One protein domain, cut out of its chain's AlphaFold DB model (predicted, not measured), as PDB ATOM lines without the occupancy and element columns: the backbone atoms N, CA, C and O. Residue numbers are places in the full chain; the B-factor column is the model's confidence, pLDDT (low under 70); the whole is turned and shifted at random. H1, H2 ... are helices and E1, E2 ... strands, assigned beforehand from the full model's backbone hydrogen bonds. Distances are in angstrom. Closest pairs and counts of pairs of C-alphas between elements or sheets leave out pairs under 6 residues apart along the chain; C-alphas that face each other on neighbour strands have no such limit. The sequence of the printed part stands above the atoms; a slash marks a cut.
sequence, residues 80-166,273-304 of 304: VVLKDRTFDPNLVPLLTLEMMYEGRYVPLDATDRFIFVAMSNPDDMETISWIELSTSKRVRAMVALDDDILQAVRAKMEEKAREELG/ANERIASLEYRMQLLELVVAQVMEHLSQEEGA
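This is residues 80 to 166 and 273 to 304 of the 304 residues of the protein "T2SSE_N domain-containing protein" of Proteobacteria bacterium CG1_02_64_396 (UniProt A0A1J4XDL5). A small twisted sheet of three strands sits in the middle, with H2 packed over one face, H3 and the long helix H4 meeting it from the other side mainly near E1, and short H1 beside the first part of H3. Residues 161 to 166 and residues 290 to 304 stick out from this body at opposite ends and make the length. The printed part has 119 residues, with four named helices and three named strands in the order H1, E1, E2, H2, E3, H3, H4; the sheet runs E1, E2, E3 and is mixed, and the class is mixed, helices and strands. The whole is compact, with a radius of gyration of the C-alphas of 15.7 A, yet elongated, spanning 61 by 37 by 28 A.

Residues 80 to 96 hold no named element. H1 is residues 97 to 102, beginning at C-alpha 97 (109.932, 96.790, 136.783). E1 is residues 105 to 110 and E2 residues 114 to 119. H2, residues 125 to 135, is 15.2 A long. E3, residues 138 to 143, is 16.4 A long. H3, residues 146 to 164, is 26.7 A long and begins at C-alpha 146 (111.033, 106.983, 126.395). H4, residues 273 to 301, is 42.1 A long and ends at C-alpha 301 (92.884, 100.760, 99.652).

The sheet is only just strongly twisted, its C-alphas lying up to 4.4 A off the best plane. E1 and E2 form a hairpin, antiparallel at 154 degrees, with N 106 and O 118 within hydrogen-bond range at 2.8 A. E2 and E3 are parallel at 28 degrees, with N 117 and O 140 within range at 3.0 A. E2, H2 and E3 make a strand-helix-strand unit, two parallel neighbour strands with a helix between, and its crossover is right-handed. There are three layers, helices on both faces of the sheet: H3 and H4 on one face, H2 on the other. H2 has a height over the sheet of 8.9 A and runs slantwise to the strands, at 45 degrees to E3 on the local plane; its closest C-alphas to E3 are those of Glu 132 and Arg 138, 5.5 A apart. The closest C-alphas of H3 and E1 are those of Ile 149 and Tyr 105, 6.3 A apart; for H4 and E1 they are those of Arg 283 and Asp 109, 7.9 A apart. H1 only grazes the sheet with residues 97 to 100. H3, with residues 149 to 157 alone, touches H1, at a shallow tilt of 30 degrees, opposite ways; their closest C-alphas, of Leu 150 and Tyr 101, are 6.2 A apart. H3 and H4 are apart. In H1, H2, H3 and H4 every O i to N i+4 pair is within hydrogen-bond range.

The two C-alphas farthest apart, of Gly 166 and Ala 304, are 62.5 A apart. Residues 167 to 272 are not printed, and C-alphas 166 and 273 are 26.3 A apart across this cut. The links that are printed whole are tight. The mean pLDDT of the printed part is 81.9; it is under 70 at residues 84 to 86, 88 to 89, 166, 273 to 282, 293 and 300 to 304.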
ATOM      1  N   VAL A  80     101.036 106.511 121.337       90.75
ATOM      2  CA  VAL A  80     100.322 106.661 122.615       90.75
ATOM      3  C   VAL A  80     101.095 107.536 123.607       90.75
ATOM      4  O   VAL A  80     102.300 107.387 123.794       90.75
ATOM      5  N   VAL A  81     100.382 108.451 124.268       90.38
ATOM      6  CA  VAL A  81     100.893 109.248 125.395       90.38
ATOM      7  C   VAL A  81     100.551 108.510 126.690       90.38
ATOM      8  O   VAL A  81      99.397 108.139 126.895       90.38
ATOM      9  N   LEU A  82     101.537 108.280 127.565       87.12
ATOM     10  CA  LEU A  82     101.359 107.477 128.791       87.12
ATOM     11  C   LEU A  82     100.995 108.292 130.038       87.12
ATOM     12  O   LEU A  82     100.881 107.733 131.126       87.12
ATOM     13  N   LYS A  83     100.793 109.604 129.888       72.06
ATOM     14  CA  LYS A  83     100.383 110.481 130.984       72.06
ATOM     15  C   LYS A  83      99.132 109.923 131.675       72.06
ATOM     16  O   LYS A  83      98.153 109.593 131.012       72.06
ATOM     17  N   ASP A  84      99.203 109.813 132.998       61.78
ATOM     18  CA  ASP A  84      98.135 109.330 133.884       61.78
ATOM     19  C   ASP A  84      97.684 107.861 133.640       61.78
ATOM     20  O   ASP A  84      96.713 107.405 134.242       61.78
ATOM     21  N   ARG A  85      98.399 107.079 132.808       62.88
ATOM     22  CA  ARG A  85      98.085 105.665 132.510       62.88
ATOM     23  C   ARG A  85      98.842 104.704 133.434       62.88
ATOM     24  O   ARG A  85     100.052 104.528 133.306       62.88
ATOM     25  N   THR A  86      98.119 104.029 134.324       59.50
ATOM     26  CA  THR A  86      98.637 102.893 135.102       59.50
ATOM     27  C   THR A  86      98.696 101.618 134.257       59.50
ATOM     28  O   THR A  86      97.889 101.419 133.350       59.50
ATOM     29  N   PHE A  87      99.654 100.743 134.565       74.12
ATOM     30  CA  PHE A  87      99.730  99.390 134.016       74.12
ATOM     31  C   PHE A  87      99.193  98.359 135.013       74.12
ATOM     32  O   PHE A  87      99.289  98.558 136.224       74.12
ATOM     33  N   ASP A  88      98.615  97.271 134.495       68.50
ATOM     34  CA  ASP A  88      97.961  96.227 135.292       68.50
ATOM     35  C   ASP A  88      98.937  95.596 136.315       68.50
ATOM     36  O   ASP A  88      99.930  94.978 135.905       68.50
ATOM     37  N   PRO A  89      98.661  95.691 137.635       68.44
ATOM     38  CA  PRO A  89      99.479  95.072 138.678       68.44
ATOM     39  C   PRO A  89      99.710  93.569 138.479       68.44
ATOM     40  O   PRO A  89     100.770  93.064 138.847       68.44
ATOM     41  N   ASN A  90      98.774  92.852 137.844       72.19
ATOM     42  CA  ASN A  90      98.891  91.414 137.579       72.19
ATOM     43  C   ASN A  90     100.004  91.067 136.571       72.19
ATOM     44  O   ASN A  90     100.426  89.913 136.495       72.19
ATOM     45  N   LEU A  91     100.502  92.047 135.808       75.38
ATOM     46  CA  LEU A  91     101.578  91.858 134.831       75.38
ATOM     47  C   LEU A  91     102.972  92.108 135.430       75.38
ATOM     48  O   LEU A  91     103.956  91.594 134.901       75.38
ATOM     49  N   VAL A  92     103.071  92.816 136.559       76.62
ATOM     50  CA  VAL A  92     104.345  93.151 137.232       76.62
ATOM     51  C   VAL A  92     105.123  91.920 137.751       76.62
ATOM     52  O   VAL A  92     106.353  91.932 137.682       76.62
ATOM     53  N   PRO A  93     104.481  90.820 138.208       76.00
ATOM     54  CA  PRO A  93     105.184  89.574 138.533       76.00
ATOM     55  C   PRO A  93     105.754  88.826 137.316       76.00
ATOM     56  O   PRO A  93     106.668  88.022 137.480       76.00
ATOM     57  N   LEU A  94     105.211  89.057 136.113       79.62
ATOM     58  CA  LEU A  94     105.646  88.417 134.860       79.62
ATOM     59  C   LEU A  94     106.678  89.266 134.103       79.62
ATOM     60  O   LEU A  94     107.546  88.736 133.411       79.62
ATOM     61  N   LEU A  95     106.560  90.587 134.229       85.69
ATOM     62  CA  LEU A  95     107.360  91.607 133.567       85.69
ATOM     63  C   LEU A  95     107.897  92.531 134.668       85.69
ATOM     64  O   LEU A  95     107.215  93.468 135.077       85.69
ATOM     65  N   THR A  96     109.080  92.238 135.213       87.75
ATOM     66  CA  THR A  96     109.584  92.986 136.377       87.75
ATOM     67  C   THR A  96     109.885  94.442 136.016       87.75
ATOM     68  O   THR A  96     110.287  94.755 134.895       87.75
ATOM     69  N   LEU A  97     109.719  95.350 136.985       89.12
ATOM     70  CA  LEU A  97     109.932  96.790 136.783       89.12
ATOM     71  C   LEU A  97     111.346  97.107 136.266       89.12
ATOM     72  O   LEU A  97     111.513  97.991 135.433       89.12
ATOM     73  N   GLU A  98     112.354  96.358 136.717       88.19
ATOM     74  CA  GLU A  98     113.741  96.460 136.241       88.19
ATOM     75  C   GLU A  98     113.827  96.207 134.727       88.19
ATOM     76  O   GLU A  98     114.406  97.005 133.993       88.19
ATOM     77  N   MET A  99     113.161  95.159 134.232       88.94
ATOM     78  CA  MET A  99     113.152  94.816 132.808       88.94
ATOM     79  C   MET A  99     112.285  95.768 131.974       88.94
ATOM     80  O   MET A  99     112.649  96.066 130.836       88.94
ATOM     81  N   MET A 100     111.191  96.302 132.534       91.31
ATOM     82  CA  MET A 100     110.436  97.407 131.922       91.31
ATOM     83  C   MET A 100     111.310  98.662 131.745       91.31
ATOM     84  O   MET A 100     111.235  99.335 130.714       91.31
ATOM     85  N   TYR A 101     112.160  98.965 132.733       90.44
ATOM     86  CA  TYR A 101     113.065 100.116 132.726       90.44
ATOM     87  C   TYR A 101     114.212  99.945 131.717       90.44
ATOM     88  O   TYR A 101     114.475 100.852 130.925       90.44
ATOM     89  N   GLU A 102     114.870  98.781 131.704       88.19
ATOM     90  CA  GLU A 102     115.978  98.484 130.783       88.19
ATOM     91  C   GLU A 102     115.511  98.381 129.323       88.19
ATOM     92  O   GLU A 102     116.040  99.082 128.456       88.19
ATOM     93  N   GLY A 103     114.473  97.579 129.052       88.50
ATOM     94  CA  GLY A 103     113.881  97.433 127.714       88.50
ATOM     95  C   GLY A 103     113.051  98.644 127.262       88.50
ATOM     96  O   GLY A 103     112.621  98.708 126.110       88.50
ATOM     97  N   ARG A 104     112.815  99.613 128.161       92.19
ATOM     98  CA  ARG A 104     111.975 100.807 127.964       92.19
ATOM     99  C   ARG A 104     110.644 100.482 127.282       92.19
ATOM    100  O   ARG A 104     110.367 100.957 126.167       92.19
ATOM    101  N   TYR A 105     109.829  99.710 127.995       93.50
ATOM    102  CA  TYR A 105     108.452  99.376 127.639       93.50
ATOM    103  C   TYR A 105     107.530  99.381 128.869       93.50
ATOM    104  O   TYR A 105     107.990  99.230 129.996       93.50
ATOM    105  N   VAL A 106     106.222  99.514 128.643       92.00
ATOM    106  CA  VAL A 106     105.167  99.382 129.662       92.00
ATOM    107  C   VAL A 106     104.019  98.539 129.086       92.00
ATOM    108  O   VAL A 106     103.519  98.870 128.006       92.00
ATOM    109  N   PRO A 107     103.573  97.457 129.753       91.19
ATOM    110  CA  PRO A 107     102.395  96.707 129.330       91.19
ATOM    111  C   PRO A 107     101.115  97.512 129.609       91.19
ATOM    112  O   PRO A 107     100.973  98.106 130.670       91.19
ATOM    113  N   LEU A 108     100.187  97.551 128.654       87.38
ATOM    114  CA  LEU A 108      99.026  98.450 128.657       87.38
ATOM    115  C   LEU A 108      97.694  97.743 128.951       87.38
ATOM    116  O   LEU A 108      96.920  98.214 129.773       87.38
ATOM    117  N   ASP A 109      97.425  96.610 128.302       85.31
ATOM    118  CA  ASP A 109      96.270  95.739 128.576       85.31
ATOM    119  C   ASP A 109      96.637  94.297 128.199       85.31
ATOM    120  O   ASP A 109      97.499  94.060 127.343       85.31
ATOM    121  N   ALA A 110      95.968  93.323 128.808       86.38
ATOM    122  CA  ALA A 110      96.117  91.912 128.501       86.38
ATOM    123  C   ALA A 110      94.761  91.258 128.192       86.38
ATOM    124  O   ALA A 110      93.759  91.409 128.890       86.38
ATOM    125  N   THR A 111      94.770  90.450 127.139       86.88
ATOM    126  CA  THR A 111      93.705  89.503 126.785       86.88
ATOM    127  C   THR A 111      94.264  88.085 126.879       86.88
ATOM    128  O   THR A 111      95.465  87.899 127.091       86.88
ATOM    129  N   ASP A 112      93.445  87.053 126.676       86.00
ATOM    130  CA  ASP A 112      93.922  85.662 126.709       86.00
ATOM    131  C   ASP A 112      95.082  85.412 125.733       86.00
ATOM    132  O   ASP A 112      96.058  84.758 126.096       86.00
ATOM    133  N   ARG A 113      95.000  85.994 124.526       89.56
ATOM    134  CA  ARG A 113      95.918  85.737 123.398       89.56
ATOM    135  C   ARG A 113      96.918  86.857 123.104       89.56
ATOM    136  O   ARG A 113      97.966  86.570 122.531       89.56
ATOM    137  N   PHE A 114      96.603  88.103 123.456       92.06
ATOM    138  CA  PHE A 114      97.422  89.277 123.138       92.06
ATOM    139  C   PHE A 114      97.751  90.095 124.383       92.06
ATOM    140  O   PHE A 114      96.884  90.279 125.240       92.06
ATOM    141  N   ILE A 115      98.964  90.642 124.424       91.44
ATOM    142  CA  ILE A 115      99.369  91.694 125.357       91.44
ATOM    143  C   ILE A 115      99.674  92.970 124.568       91.44
ATOM    144  O   ILE A 115     100.442  92.956 123.606       91.44
ATOM    145  N   PHE A 116      99.040  94.068 124.955       91.62
ATOM    146  CA  PHE A 116      99.280  95.396 124.405       91.62
ATOM    147  C   PHE A 116     100.442  96.039 125.162       91.62
ATOM    148  O   PHE A 116     100.472  95.978 126.389       91.62
ATOM    149  N   VAL A 117     101.409  96.631 124.460       93.12
ATOM    150  CA  VAL A 117     102.646  97.151 125.072       93.12
ATOM    151  C   VAL A 117     103.035  98.477 124.429       93.12
ATOM    152  O   VAL A 117     103.189  98.548 123.212       93.12
ATOM    153  N   ALA A 118     103.239  99.517 125.236       93.56
ATOM    154  CA  ALA A 118     103.887 100.748 124.800       93.56
ATOM    155  C   ALA A 118     105.407 100.574 124.861       93.56
ATOM    156  O   ALA A 118     105.941 100.172 125.892       93.56
ATOM    157  N   MET A 119     106.109 100.876 123.774       94.38
ATOM    158  CA  MET A 119     107.553 100.687 123.642       94.38
ATOM    159  C   MET A 119     108.219 101.953 123.109       94.38
ATOM    160  O   MET A 119     107.681 102.624 122.230       94.38
ATOM    161  N   SER A 120     109.438 102.238 123.570       92.50
ATOM    162  CA  SER A 120     110.252 103.319 122.989       92.50
ATOM    163  C   SER A 120     111.024 102.904 121.724       92.50
ATOM    164  O   SER A 120     111.640 103.742 121.063       92.50
ATOM    165  N   ASN A 121     111.037 101.606 121.403       90.44
ATOM    166  CA  ASN A 121     111.639 101.031 120.199       90.44
ATOM    167  C   ASN A 121     110.876  99.755 119.795       90.44
ATOM    168  O   ASN A 121     111.224  98.680 120.279       90.44
ATOM    169  N   PRO A 122     109.848  99.842 118.933       89.94
ATOM    170  CA  PRO A 122     109.072  98.670 118.512       89.94
ATOM    171  C   PRO A 122     109.876  97.689 117.642       89.94
ATOM    172  O   PRO A 122     109.502  96.532 117.523       89.94
ATOM    173  N   ASP A 123     111.014  98.113 117.090       89.81
ATOM    174  CA  ASP A 123     111.940  97.242 116.354       89.81
ATOM    175  C   ASP A 123     112.827  96.373 117.271       89.81
ATOM    176  O   ASP A 123     113.720  95.669 116.788       89.81
ATOM    177  N   ASP A 124     112.650  96.443 118.595       90.31
ATOM    178  CA  ASP A 124     113.375  95.594 119.540       90.31
ATOM    179  C   ASP A 124     112.789  94.175 119.575       90.31
ATOM    180  O   ASP A 124     112.009  93.800 120.453       90.31
ATOM    181  N   MET A 125     113.199  93.371 118.595       90.62
ATOM    182  CA  MET A 125     112.807  91.968 118.495       90.62
ATOM    183  C   MET A 125     113.291  91.107 119.673       90.62
ATOM    184  O   MET A 125     112.701  90.052 119.902       90.62
ATOM    185  N   GLU A 126     114.323  91.518 120.418       92.19
ATOM    186  CA  GLU A 126     114.796  90.790 121.602       92.19
ATOM    187  C   GLU A 126     113.833  91.021 122.773       92.19
ATOM    188  O   GLU A 126     113.270  90.059 123.302       92.19
ATOM    189  N   THR A 127     113.523  92.288 123.073       92.44
ATOM    190  CA  THR A 127     112.507  92.661 124.072       92.44
ATOM    191  C   THR A 127     111.125  92.097 123.714       92.44
ATOM    192  O   THR A 127     110.461  91.525 124.579       92.44
ATOM    193  N   ILE A 128     110.693  92.165 122.446       93.31
ATOM    194  CA  ILE A 128     109.407  91.586 122.005       93.31
ATOM    195  C   ILE A 128     109.375  90.070 122.216       93.31
ATOM    196  O   ILE A 128     108.429  89.565 122.820       93.31
ATOM    197  N   SER A 129     110.401  89.343 121.758       92.25
ATOM    198  CA  SER A 129     110.449  87.879 121.899       92.25
ATOM    199  C   SER A 129     110.471  87.453 123.367       92.25
ATOM    200  O   SER A 129     109.867  86.441 123.726       92.25
ATOM    201  N   TRP A 130     111.133  88.235 124.226       91.69
ATOM    202  CA  TRP A 130     111.150  87.995 125.663       91.69
ATOM    203  C   TRP A 130     109.774  88.221 126.308       91.69
ATOM    204  O   TRP A 130     109.317  87.365 127.064       91.69
ATOM    205  N   ILE A 131     109.064  89.304 125.964       92.44
ATOM    206  CA  ILE A 131     107.699  89.555 126.464       92.44
ATOM    207  C   ILE A 131     106.731  88.458 125.986       92.44
ATOM    208  O   ILE A 131     105.934  87.967 126.792       92.44
ATOM    209  N   GLU A 132     106.803  88.032 124.715       93.19
ATOM    210  CA  GLU A 132     105.960  86.936 124.206       93.19
ATOM    211  C   GLU A 132     106.214  85.623 124.968       93.19
ATOM    212  O   GLU A 132     105.262  84.922 125.322       93.19
ATOM    213  N   LEU A 133     107.477  85.315 125.290       91.62
ATOM    214  CA  LEU A 133     107.858  84.125 126.054       91.62
ATOM    215  C   LEU A 133     107.386  84.189 127.518       91.62
ATOM    216  O   LEU A 133     106.727  83.260 127.986       91.62
ATOM    217  N   SER A 134     107.676  85.285 128.227       90.38
ATOM    218  CA  SER A 134     107.352  85.452 129.654       90.38
ATOM    219  C   SER A 134     105.850  85.534 129.935       90.38
ATOM    220  O   SER A 134     105.402  85.152 131.014       90.38
ATOM    221  N   THR A 135     105.053  86.004 128.970       89.19
ATOM    222  CA  THR A 135     103.590  86.135 129.120       89.19
ATOM    223  C   THR A 135     102.791  85.033 128.423       89.19
ATOM    224  O   THR A 135     101.592  84.908 128.676       89.19
ATOM    225  N   SER A 136     103.424  84.247 127.541       91.19
ATOM    226  CA  SER A 136     102.761  83.308 126.615       91.19
ATOM    227  C   SER A 136     101.656  83.952 125.754       91.19
ATOM    228  O   SER A 136     100.704  83.286 125.342       91.19
ATOM    229  N   LYS A 137     101.771  85.258 125.474       92.38
ATOM    230  CA  LYS A 137     100.817  86.066 124.693       92.38
ATOM    231  C   LYS A 137     101.531  86.728 123.522       92.38
ATOM    232  O   LYS A 137     102.708  87.044 123.607       92.38
ATOM    233  N   ARG A 138     100.810  86.981 122.431       93.56
ATOM    234  CA  ARG A 138     101.352  87.701 121.271       93.56
ATOM    235  C   ARG A 138     101.408  89.206 121.551       93.56
ATOM    236  O   ARG A 138     100.418  89.775 122.016       93.56
ATOM    237  N   VAL A 139     102.528  89.860 121.255       94.38
ATOM    238  CA  VAL A 139     102.704  91.298 121.515       94.38
ATOM    239  C   VAL A 139     101.971  92.136 120.462       94.38
ATOM    240  O   VAL A 139     102.050  91.894 119.258       94.38
ATOM    241  N   ARG A 140     101.264  93.165 120.932       94.12
ATOM    242  CA  ARG A 140     100.714  94.273 120.143       94.12
ATOM    243  C   ARG A 140     101.433  95.555 120.560       94.12
ATOM    244  O   ARG A 140     101.065  96.179 121.555       94.12
ATOM    245  N   ALA A 141     102.483  95.904 119.822       92.81
ATOM    246  CA  ALA A 141     103.293  97.084 120.097       92.81
ATOM    247  C   ALA A 141     102.569  98.387 119.711       92.81
ATOM    248  O   ALA A 141     101.923  98.478 118.667       92.81
ATOM    249  N   MET A 142     102.733  99.396 120.559       93.81
ATOM    250  CA  MET A 142     102.409 100.808 120.349       93.81
ATOM    251  C   MET A 142     103.654 101.628 120.687       93.81
ATOM    252  O   MET A 142     104.489 101.176 121.473       93.81
ATOM    253  N   VAL A 143     103.793 102.826 120.124       93.94
ATOM    254  CA  VAL A 143     104.986 103.657 120.346       93.94
ATOM    255  C   VAL A 143     104.685 104.781 121.324       93.94
ATOM    256  O   VAL A 143     103.714 105.513 121.155       93.94
ATOM    257  N   ALA A 144     105.538 104.933 122.332       93.25
ATOM    258  CA  ALA A 144     105.486 106.035 123.286       93.25
ATOM    259  C   ALA A 144     106.876 106.649 123.488       93.25
ATOM    260  O   ALA A 144     107.901 106.051 123.143       93.25
ATOM    261  N   LEU A 145     106.909 107.854 124.059       93.50
ATOM    262  CA  LEU A 145     108.151 108.536 124.405       93.50
ATOM    263  C   LEU A 145     108.893 107.742 125.489       93.50
ATOM    264  O   LEU A 145     108.285 107.220 126.424       93.50
ATOM    265  N   ASP A 146     110.220 107.673 125.392       92.19
ATOM    266  CA  ASP A 146     111.033 106.983 126.395       92.19
ATOM    267  C   ASP A 146     111.031 107.693 127.750       92.19
ATOM    268  O   ASP A 146     111.111 107.015 128.766       92.19
ATOM    269  N   ASP A 147     110.907 109.023 127.777       90.94
ATOM    270  CA  ASP A 147     110.801 109.793 129.021       90.94
ATOM    271  C   ASP A 147     109.490 109.452 129.757       90.94
ATOM    272  O   ASP A 147     109.529 109.062 130.921       90.94
ATOM    273  N   ASP A 148     108.349 109.447 129.055       91.19
ATOM    274  CA  ASP A 148     107.040 109.060 129.608       91.19
ATOM    275  C   ASP A 148     107.019 107.597 130.103       91.19
ATOM    276  O   ASP A 148     106.478 107.307 131.171       91.19
ATOM    277  N   ILE A 149     107.652 106.675 129.363       92.19
ATOM    278  CA  ILE A 149     107.848 105.274 129.778       92.19
ATOM    279  C   ILE A 149     108.677 105.188 131.068       92.19
ATOM    280  O   ILE A 149     108.273 104.526 132.024       92.19
ATOM    281  N   LEU A 150     109.833 105.859 131.115       91.06
ATOM    282  CA  LEU A 150     110.743 105.811 132.263       91.06
ATOM    283  C   LEU A 150     110.125 106.470 133.507       91.06
ATOM    284  O   LEU A 150     110.353 105.987 134.616       91.06
ATOM    285  N   GLN A 151     109.314 107.520 133.334       90.19
ATOM    286  CA  GLN A 151     108.517 108.120 134.409       90.19
ATOM    287  C   GLN A 151     107.476 107.132 134.959       90.19
ATOM    288  O   GLN A 151     107.430 106.920 136.170       90.19
ATOM    289  N   ALA A 152     106.687 106.483 134.093       89.06
ATOM    290  CA  ALA A 152     105.654 105.530 134.511       89.06
ATOM    291  C   ALA A 152     106.239 104.322 135.269       89.06
ATOM    292  O   ALA A 152     105.725 103.939 136.322       89.06
ATOM    293  N   VAL A 153     107.348 103.753 134.778       89.81
ATOM    294  CA  VAL A 153     108.037 102.641 135.457       89.81
ATOM    295  C   VAL A 153     108.631 103.092 136.796       89.81
ATOM    296  O   VAL A 153     108.465 102.391 137.796       89.81
ATOM    297  N   ARG A 154     109.267 104.273 136.853       89.31
ATOM    298  CA  ARG A 154     109.832 104.808 138.103       89.31
ATOM    299  C   ARG A 154     108.756 105.052 139.160       89.31
ATOM    300  O   ARG A 154     108.950 104.640 140.299       89.31
ATOM    301  N   ALA A 155     107.618 105.642 138.792       87.62
ATOM    302  CA  ALA A 155     106.519 105.884 139.725       87.62
ATOM    303  C   ALA A 155     106.047 104.583 140.405       87.62
ATOM    304  O   ALA A 155     105.851 104.559 141.619       87.62
ATOM    305  N   LYS A 156     105.958 103.471 139.659       85.19
ATOM    306  CA  LYS A 156     105.632 102.153 140.233       85.19
ATOM    307  C   LYS A 156     106.780 101.496 141.007       85.19
ATOM    308  O   LYS A 156     106.503 100.738 141.933       85.19
ATOM    309  N   MET A 157     108.047 101.798 140.705       86.31
ATOM    310  CA  MET A 157     109.170 101.409 141.576       86.31
ATOM    311  C   MET A 157     109.105 102.129 142.929       86.31
ATOM    312  O   MET A 157     109.299 101.496 143.963       86.31
ATOM    313  N   GLU A 158     108.810 103.431 142.930       86.12
ATOM    314  CA  GLU A 158     108.691 104.253 144.141       86.12
ATOM    315  C   GLU A 158     107.465 103.860 144.984       86.12
ATOM    316  O   GLU A 158     107.573 103.733 146.204       86.12
ATOM    317  N   GLU A 159     106.326 103.583 144.338       84.88
ATOM    318  CA  GLU A 159     105.122 103.021 144.966       84.88
ATOM    319  C   GLU A 159     105.424 101.678 145.648       84.88
ATOM    320  O   GLU A 159     105.255 101.552 146.861       84.88
ATOM    321  N   LYS A 160     105.986 100.712 144.906       82.69
ATOM    322  CA  LYS A 160     106.336  99.392 145.445       82.69
ATOM    323  C   LYS A 160     107.357  99.480 146.587       82.69
ATOM    324  O   LYS A 160     107.199  98.813 147.607       82.69
ATOM    325  N   ALA A 161     108.393 100.309 146.451       82.25
ATOM    326  CA  ALA A 161     109.398 100.484 147.499       82.25
ATOM    327  C   ALA A 161     108.794 101.082 148.783       82.25
ATOM    328  O   ALA A 161     109.194 100.712 149.887       82.25
ATOM    329  N   ARG A 162     107.804 101.976 148.653       81.62
ATOM    330  CA  ARG A 162     107.055 102.551 149.778       81.62
ATOM    331  C   ARG A 162     106.157 101.520 150.473       81.62
ATOM    332  O   ARG A 162     106.030 101.581 151.696       81.62
ATOM    333  N   GLU A 163     105.575 100.581 149.730       80.00
ATOM    334  CA  GLU A 163     104.837  99.440 150.289       80.00
ATOM    335  C   GLU A 163     105.769  98.460 151.019       80.00
ATOM    336  O   GLU A 163     105.519  98.124 152.177       80.00
ATOM    337  N   GLU A 164     106.884  98.062 150.393       76.62
ATOM    338  CA  GLU A 164     107.886  97.159 150.989       76.62
ATOM    339  C   GLU A 164     108.565  97.760 152.239       76.62
ATOM    340  O   GLU A 164     108.955  97.020 153.145       76.62
ATOM    341  N   LEU A 165     108.652  99.094 152.339       71.81
ATOM    342  CA  LEU A 165     109.115  99.815 153.537       71.81
ATOM    343  C   LEU A 165     108.062  99.938 154.657       71.81
ATOM    344  O   LEU A 165     108.393 100.400 155.750       71.81
ATOM    345  N   GLY A 166     106.824  99.484 154.436       55.34
ATOM    346  CA  GLY A 166     105.923  99.074 155.516       55.34
ATOM    347  C   GLY A 166     105.388 100.175 156.438       55.34
ATOM    348  O   GLY A 166     105.138  99.902 157.615       55.34
ATOM    349  N   ALA A 273      85.023  99.928 141.959       64.00
ATOM    350  CA  ALA A 273      84.134 100.322 140.865       64.00
ATOM    351  C   ALA A 273      84.778 101.389 139.963       64.00
ATOM    352  O   ALA A 273      84.734 101.248 138.742       64.00
ATOM    353  N   ASN A 274      85.427 102.402 140.541       62.44
ATOM    354  CA  ASN A 274      86.120 103.459 139.801       62.44
ATOM    355  C   ASN A 274      87.321 102.913 139.007       62.44
ATOM    356  O   ASN A 274      87.497 103.278 137.851       62.44
ATOM    357  N   GLU A 275      88.091 101.978 139.572       68.31
ATOM    358  CA  GLU A 275      89.169 101.266 138.867       68.31
ATOM    359  C   GLU A 275      88.640 100.458 137.672       68.31
ATOM    360  O   GLU A 275      89.233 100.470 136.592       68.31
ATOM    361  N   ARG A 276      87.482  99.796 137.826       67.25
ATOM    362  CA  ARG A 276      86.807  99.096 136.719       67.25
ATOM    363  C   ARG A 276      86.290 100.058 135.654       67.25
ATOM    364  O   ARG A 276      86.386  99.733 134.476       67.25
ATOM    365  N   ILE A 277      85.760 101.219 136.042       68.06
ATOM    366  CA  ILE A 277      85.321 102.263 135.104       68.06
ATOM    367  C   ILE A 277      86.527 102.788 134.319       68.06
ATOM    368  O   ILE A 277      86.505 102.720 133.094       68.06
ATOM    369  N   ALA A 278      87.614 103.170 134.995       55.62
ATOM    370  CA  ALA A 278      88.850 103.605 134.346       55.62
ATOM    371  C   ALA A 278      89.419 102.528 133.401       55.62
ATOM    372  O   ALA A 278      89.803 102.835 132.277       55.62
ATOM    373  N   SER A 279      89.405 101.250 133.803       62.88
ATOM    374  CA  SER A 279      89.805 100.120 132.948       62.88
ATOM    375  C   SER A 279      88.908  99.954 131.707       62.88
ATOM    376  O   SER A 279      89.401  99.635 130.623       62.88
ATOM    377  N   LEU A 280      87.599 100.201 131.827       69.94
ATOM    378  CA  LEU A 280      86.656 100.144 130.705       69.94
ATOM    379  C   LEU A 280      86.794 101.350 129.764       69.94
ATOM    380  O   LEU A 280      86.842 101.157 128.552       69.94
ATOM    381  N   GLU A 281      86.929 102.566 130.296       64.81
ATOM    382  CA  GLU A 281      87.212 103.785 129.522       64.81
ATOM    383  C   GLU A 281      88.537 103.657 128.759       64.81
ATOM    384  O   GLU A 281      88.613 103.949 127.566       64.81
ATOM    385  N   TYR A 282      89.568 103.126 129.416       64.00
ATOM    386  CA  TYR A 282      90.868 102.831 128.823       64.00
ATOM    387  C   TYR A 282      90.779 101.834 127.659       64.00
ATOM    388  O   TYR A 282      91.361 102.046 126.591       64.00
ATOM    389  N   ARG A 283      90.007 100.755 127.838       71.62
ATOM    390  CA  ARG A 283      89.733  99.766 126.785       71.62
ATOM    391  C   ARG A 283      88.908 100.339 125.638       71.62
ATOM    392  O   ARG A 283      89.139  99.963 124.491       71.62
ATOM    393  N   MET A 284      88.000 101.268 125.927       75.19
ATOM    394  CA  MET A 284      87.241 101.997 124.913       75.19
ATOM    395  C   MET A 284      88.164 102.902 124.084       75.19
ATOM    396  O   MET A 284      88.140 102.802 122.863       75.19
ATOM    397  N   GLN A 285      89.078 103.650 124.715       70.69
ATOM    398  CA  GLN A 285      90.106 104.437 124.010       70.69
ATOM    399  C   GLN A 285      91.030 103.567 123.135       70.69
ATOM    400  O   GLN A 285      91.395 103.965 122.029       70.69
ATOM    401  N   LEU A 286      91.419 102.373 123.603       70.56
ATOM    402  CA  LEU A 286      92.198 101.428 122.788       70.56
ATOM    403  C   LEU A 286      91.396 100.894 121.590       70.56
ATOM    404  O   LEU A 286      91.958 100.739 120.507       70.56
ATOM    405  N   LEU A 287      90.094 100.638 121.757       78.38
ATOM    406  CA  LEU A 287      89.208 100.245 120.659       78.38
ATOM    407  C   LEU A 287      89.013 101.378 119.645       78.38
ATOM    408  O   LEU A 287      89.123 101.123 118.450       78.38
ATOM    409  N   GLU A 288      88.790 102.614 120.094       76.12
ATOM    410  CA  GLU A 288      88.673 103.799 119.232       76.12
ATOM    411  C   GLU A 288      89.936 104.011 118.387       76.12
ATOM    412  O   GLU A 288      89.837 104.185 117.171       76.12
ATOM    413  N   LEU A 289      91.123 103.906 118.997       76.38
ATOM    414  CA  LEU A 289      92.410 104.017 118.302       76.38
ATOM    415  C   LEU A 289      92.590 102.923 117.233       76.38
ATOM    416  O   LEU A 289      93.002 103.211 116.109       76.38
ATOM    417  N   VAL A 290      92.244 101.672 117.557       78.62
ATOM    418  CA  VAL A 290      92.318 100.545 116.610       78.62
ATOM    419  C   VAL A 290      91.295 100.689 115.478       78.62
ATOM    420  O   VAL A 290      91.628 100.413 114.326       78.62
ATOM    421  N   VAL A 291      90.072 101.143 115.767       83.38
ATOM    422  CA  VAL A 291      89.034 101.384 114.750       83.38
ATOM    423  C   VAL A 291      89.440 102.521 113.815       83.38
ATOM    424  O   VAL A 291      89.337 102.356 112.601       83.38
ATOM    425  N   ALA A 292      89.963 103.632 114.343       74.94
ATOM    426  CA  ALA A 292      90.451 104.746 113.533       74.94
ATOM    427  C   ALA A 292      91.534 104.293 112.538       74.94
ATOM    428  O   ALA A 292      91.434 104.591 111.349       74.94
ATOM    429  N   GLN A 293      92.507 103.496 112.992       67.62
ATOM    430  CA  GLN A 293      93.584 103.003 112.130       67.62
ATOM    431  C   GLN A 293      93.101 101.972 111.088       67.62
ATOM    432  O   GLN A 293      93.605 101.955 109.966       67.62
ATOM    433  N   VAL A 294      92.095 101.143 111.402       79.75
ATOM    434  CA  VAL A 294      91.452 100.264 110.402       79.75
ATOM    435  C   VAL A 294      90.721 101.082 109.332       79.75
ATOM    436  O   VAL A 294      90.849 100.777 108.147       79.75
ATOM    437  N   MET A 295      90.004 102.140 109.721       81.56
ATOM    438  CA  MET A 295      89.328 103.032 108.772       81.56
ATOM    439  C   MET A 295      90.322 103.804 107.891       81.56
ATOM    440  O   MET A 295      90.070 103.972 106.698       81.56
ATOM    441  N   GLU A 296      91.461 104.238 108.443       78.19
ATOM    442  CA  GLU A 296      92.528 104.910 107.687       78.19
ATOM    443  C   GLU A 296      93.179 103.975 106.652       78.19
ATOM    444  O   GLU A 296      93.364 104.381 105.505       78.19
ATOM    445  N   HIS A 297      93.435 102.708 107.001       74.94
ATOM    446  CA  HIS A 297      93.923 101.707 106.042       74.94
ATOM    447  C   HIS A 297      92.919 101.425 104.915       74.94
ATOM    448  O   HIS A 297      93.299 101.476 103.747       74.94
ATOM    449  N   LEU A 298      91.639 101.194 105.236       74.81
ATOM    450  CA  LEU A 298      90.596 100.971 104.223       74.81
ATOM    451  C   LEU A 298      90.454 102.174 103.276       74.81
ATOM    452  O   LEU A 298      90.326 102.001 102.066       74.81
ATOM    453  N   SER A 299      90.573 103.396 103.808       72.69
ATOM    454  CA  SER A 299      90.518 104.636 103.017       72.69
ATOM    455  C   SER A 299      91.697 104.800 102.045       72.69
ATOM    456  O   SER A 299      91.587 105.566 101.090       72.69
ATOM    457  N   GLN A 300      92.822 104.110 102.273       65.31
ATOM    458  CA  GLN A 300      93.954 104.077 101.338       65.31
ATOM    459  C   GLN A 300      93.842 102.941 100.309       65.31
ATOM    460  O   GLN A 300      94.349 103.097  99.201       65.31
ATOM    461  N   GLU A 301      93.153 101.837 100.622       64.56
ATOM    462  CA  GLU A 301      92.884 100.760  99.652       64.56
ATOM    463  C   GLU A 301      91.764 101.119  98.656       64.56
ATOM    464  O   GLU A 301      91.860 100.751  97.489       64.56
ATOM    465  N   GLU A 302      90.743 101.889  99.055       58.06
ATOM    466  CA  GLU A 302      89.693 102.378  98.133       58.06
ATOM    467  C   GLU A 302      90.149 103.545  97.223       58.06
ATOM    468  O   GLU A 302      89.389 104.005  96.368       58.06
ATOM    469  N   GLY A 303      91.382 104.037  97.395       52.84
ATOM    470  CA  GLY A 303      91.949 105.177  96.662       52.84
ATOM    471  C   GLY A 303      92.939 104.833  95.538       52.84
ATOM    472  O   GLY A 303      93.585 105.756  95.033       52.84
ATOM    473  N   ALA A 304      93.093 103.551  95.178       46.50
ATOM    474  CA  ALA A 304      94.142 103.029  94.287       46.50
ATOM    475  C   ALA A 304      93.607 102.268  93.055       46.50
ATOM    476  O   ALA A 304      94.264 102.382  91.994       46.50
TER     477      ALA A 304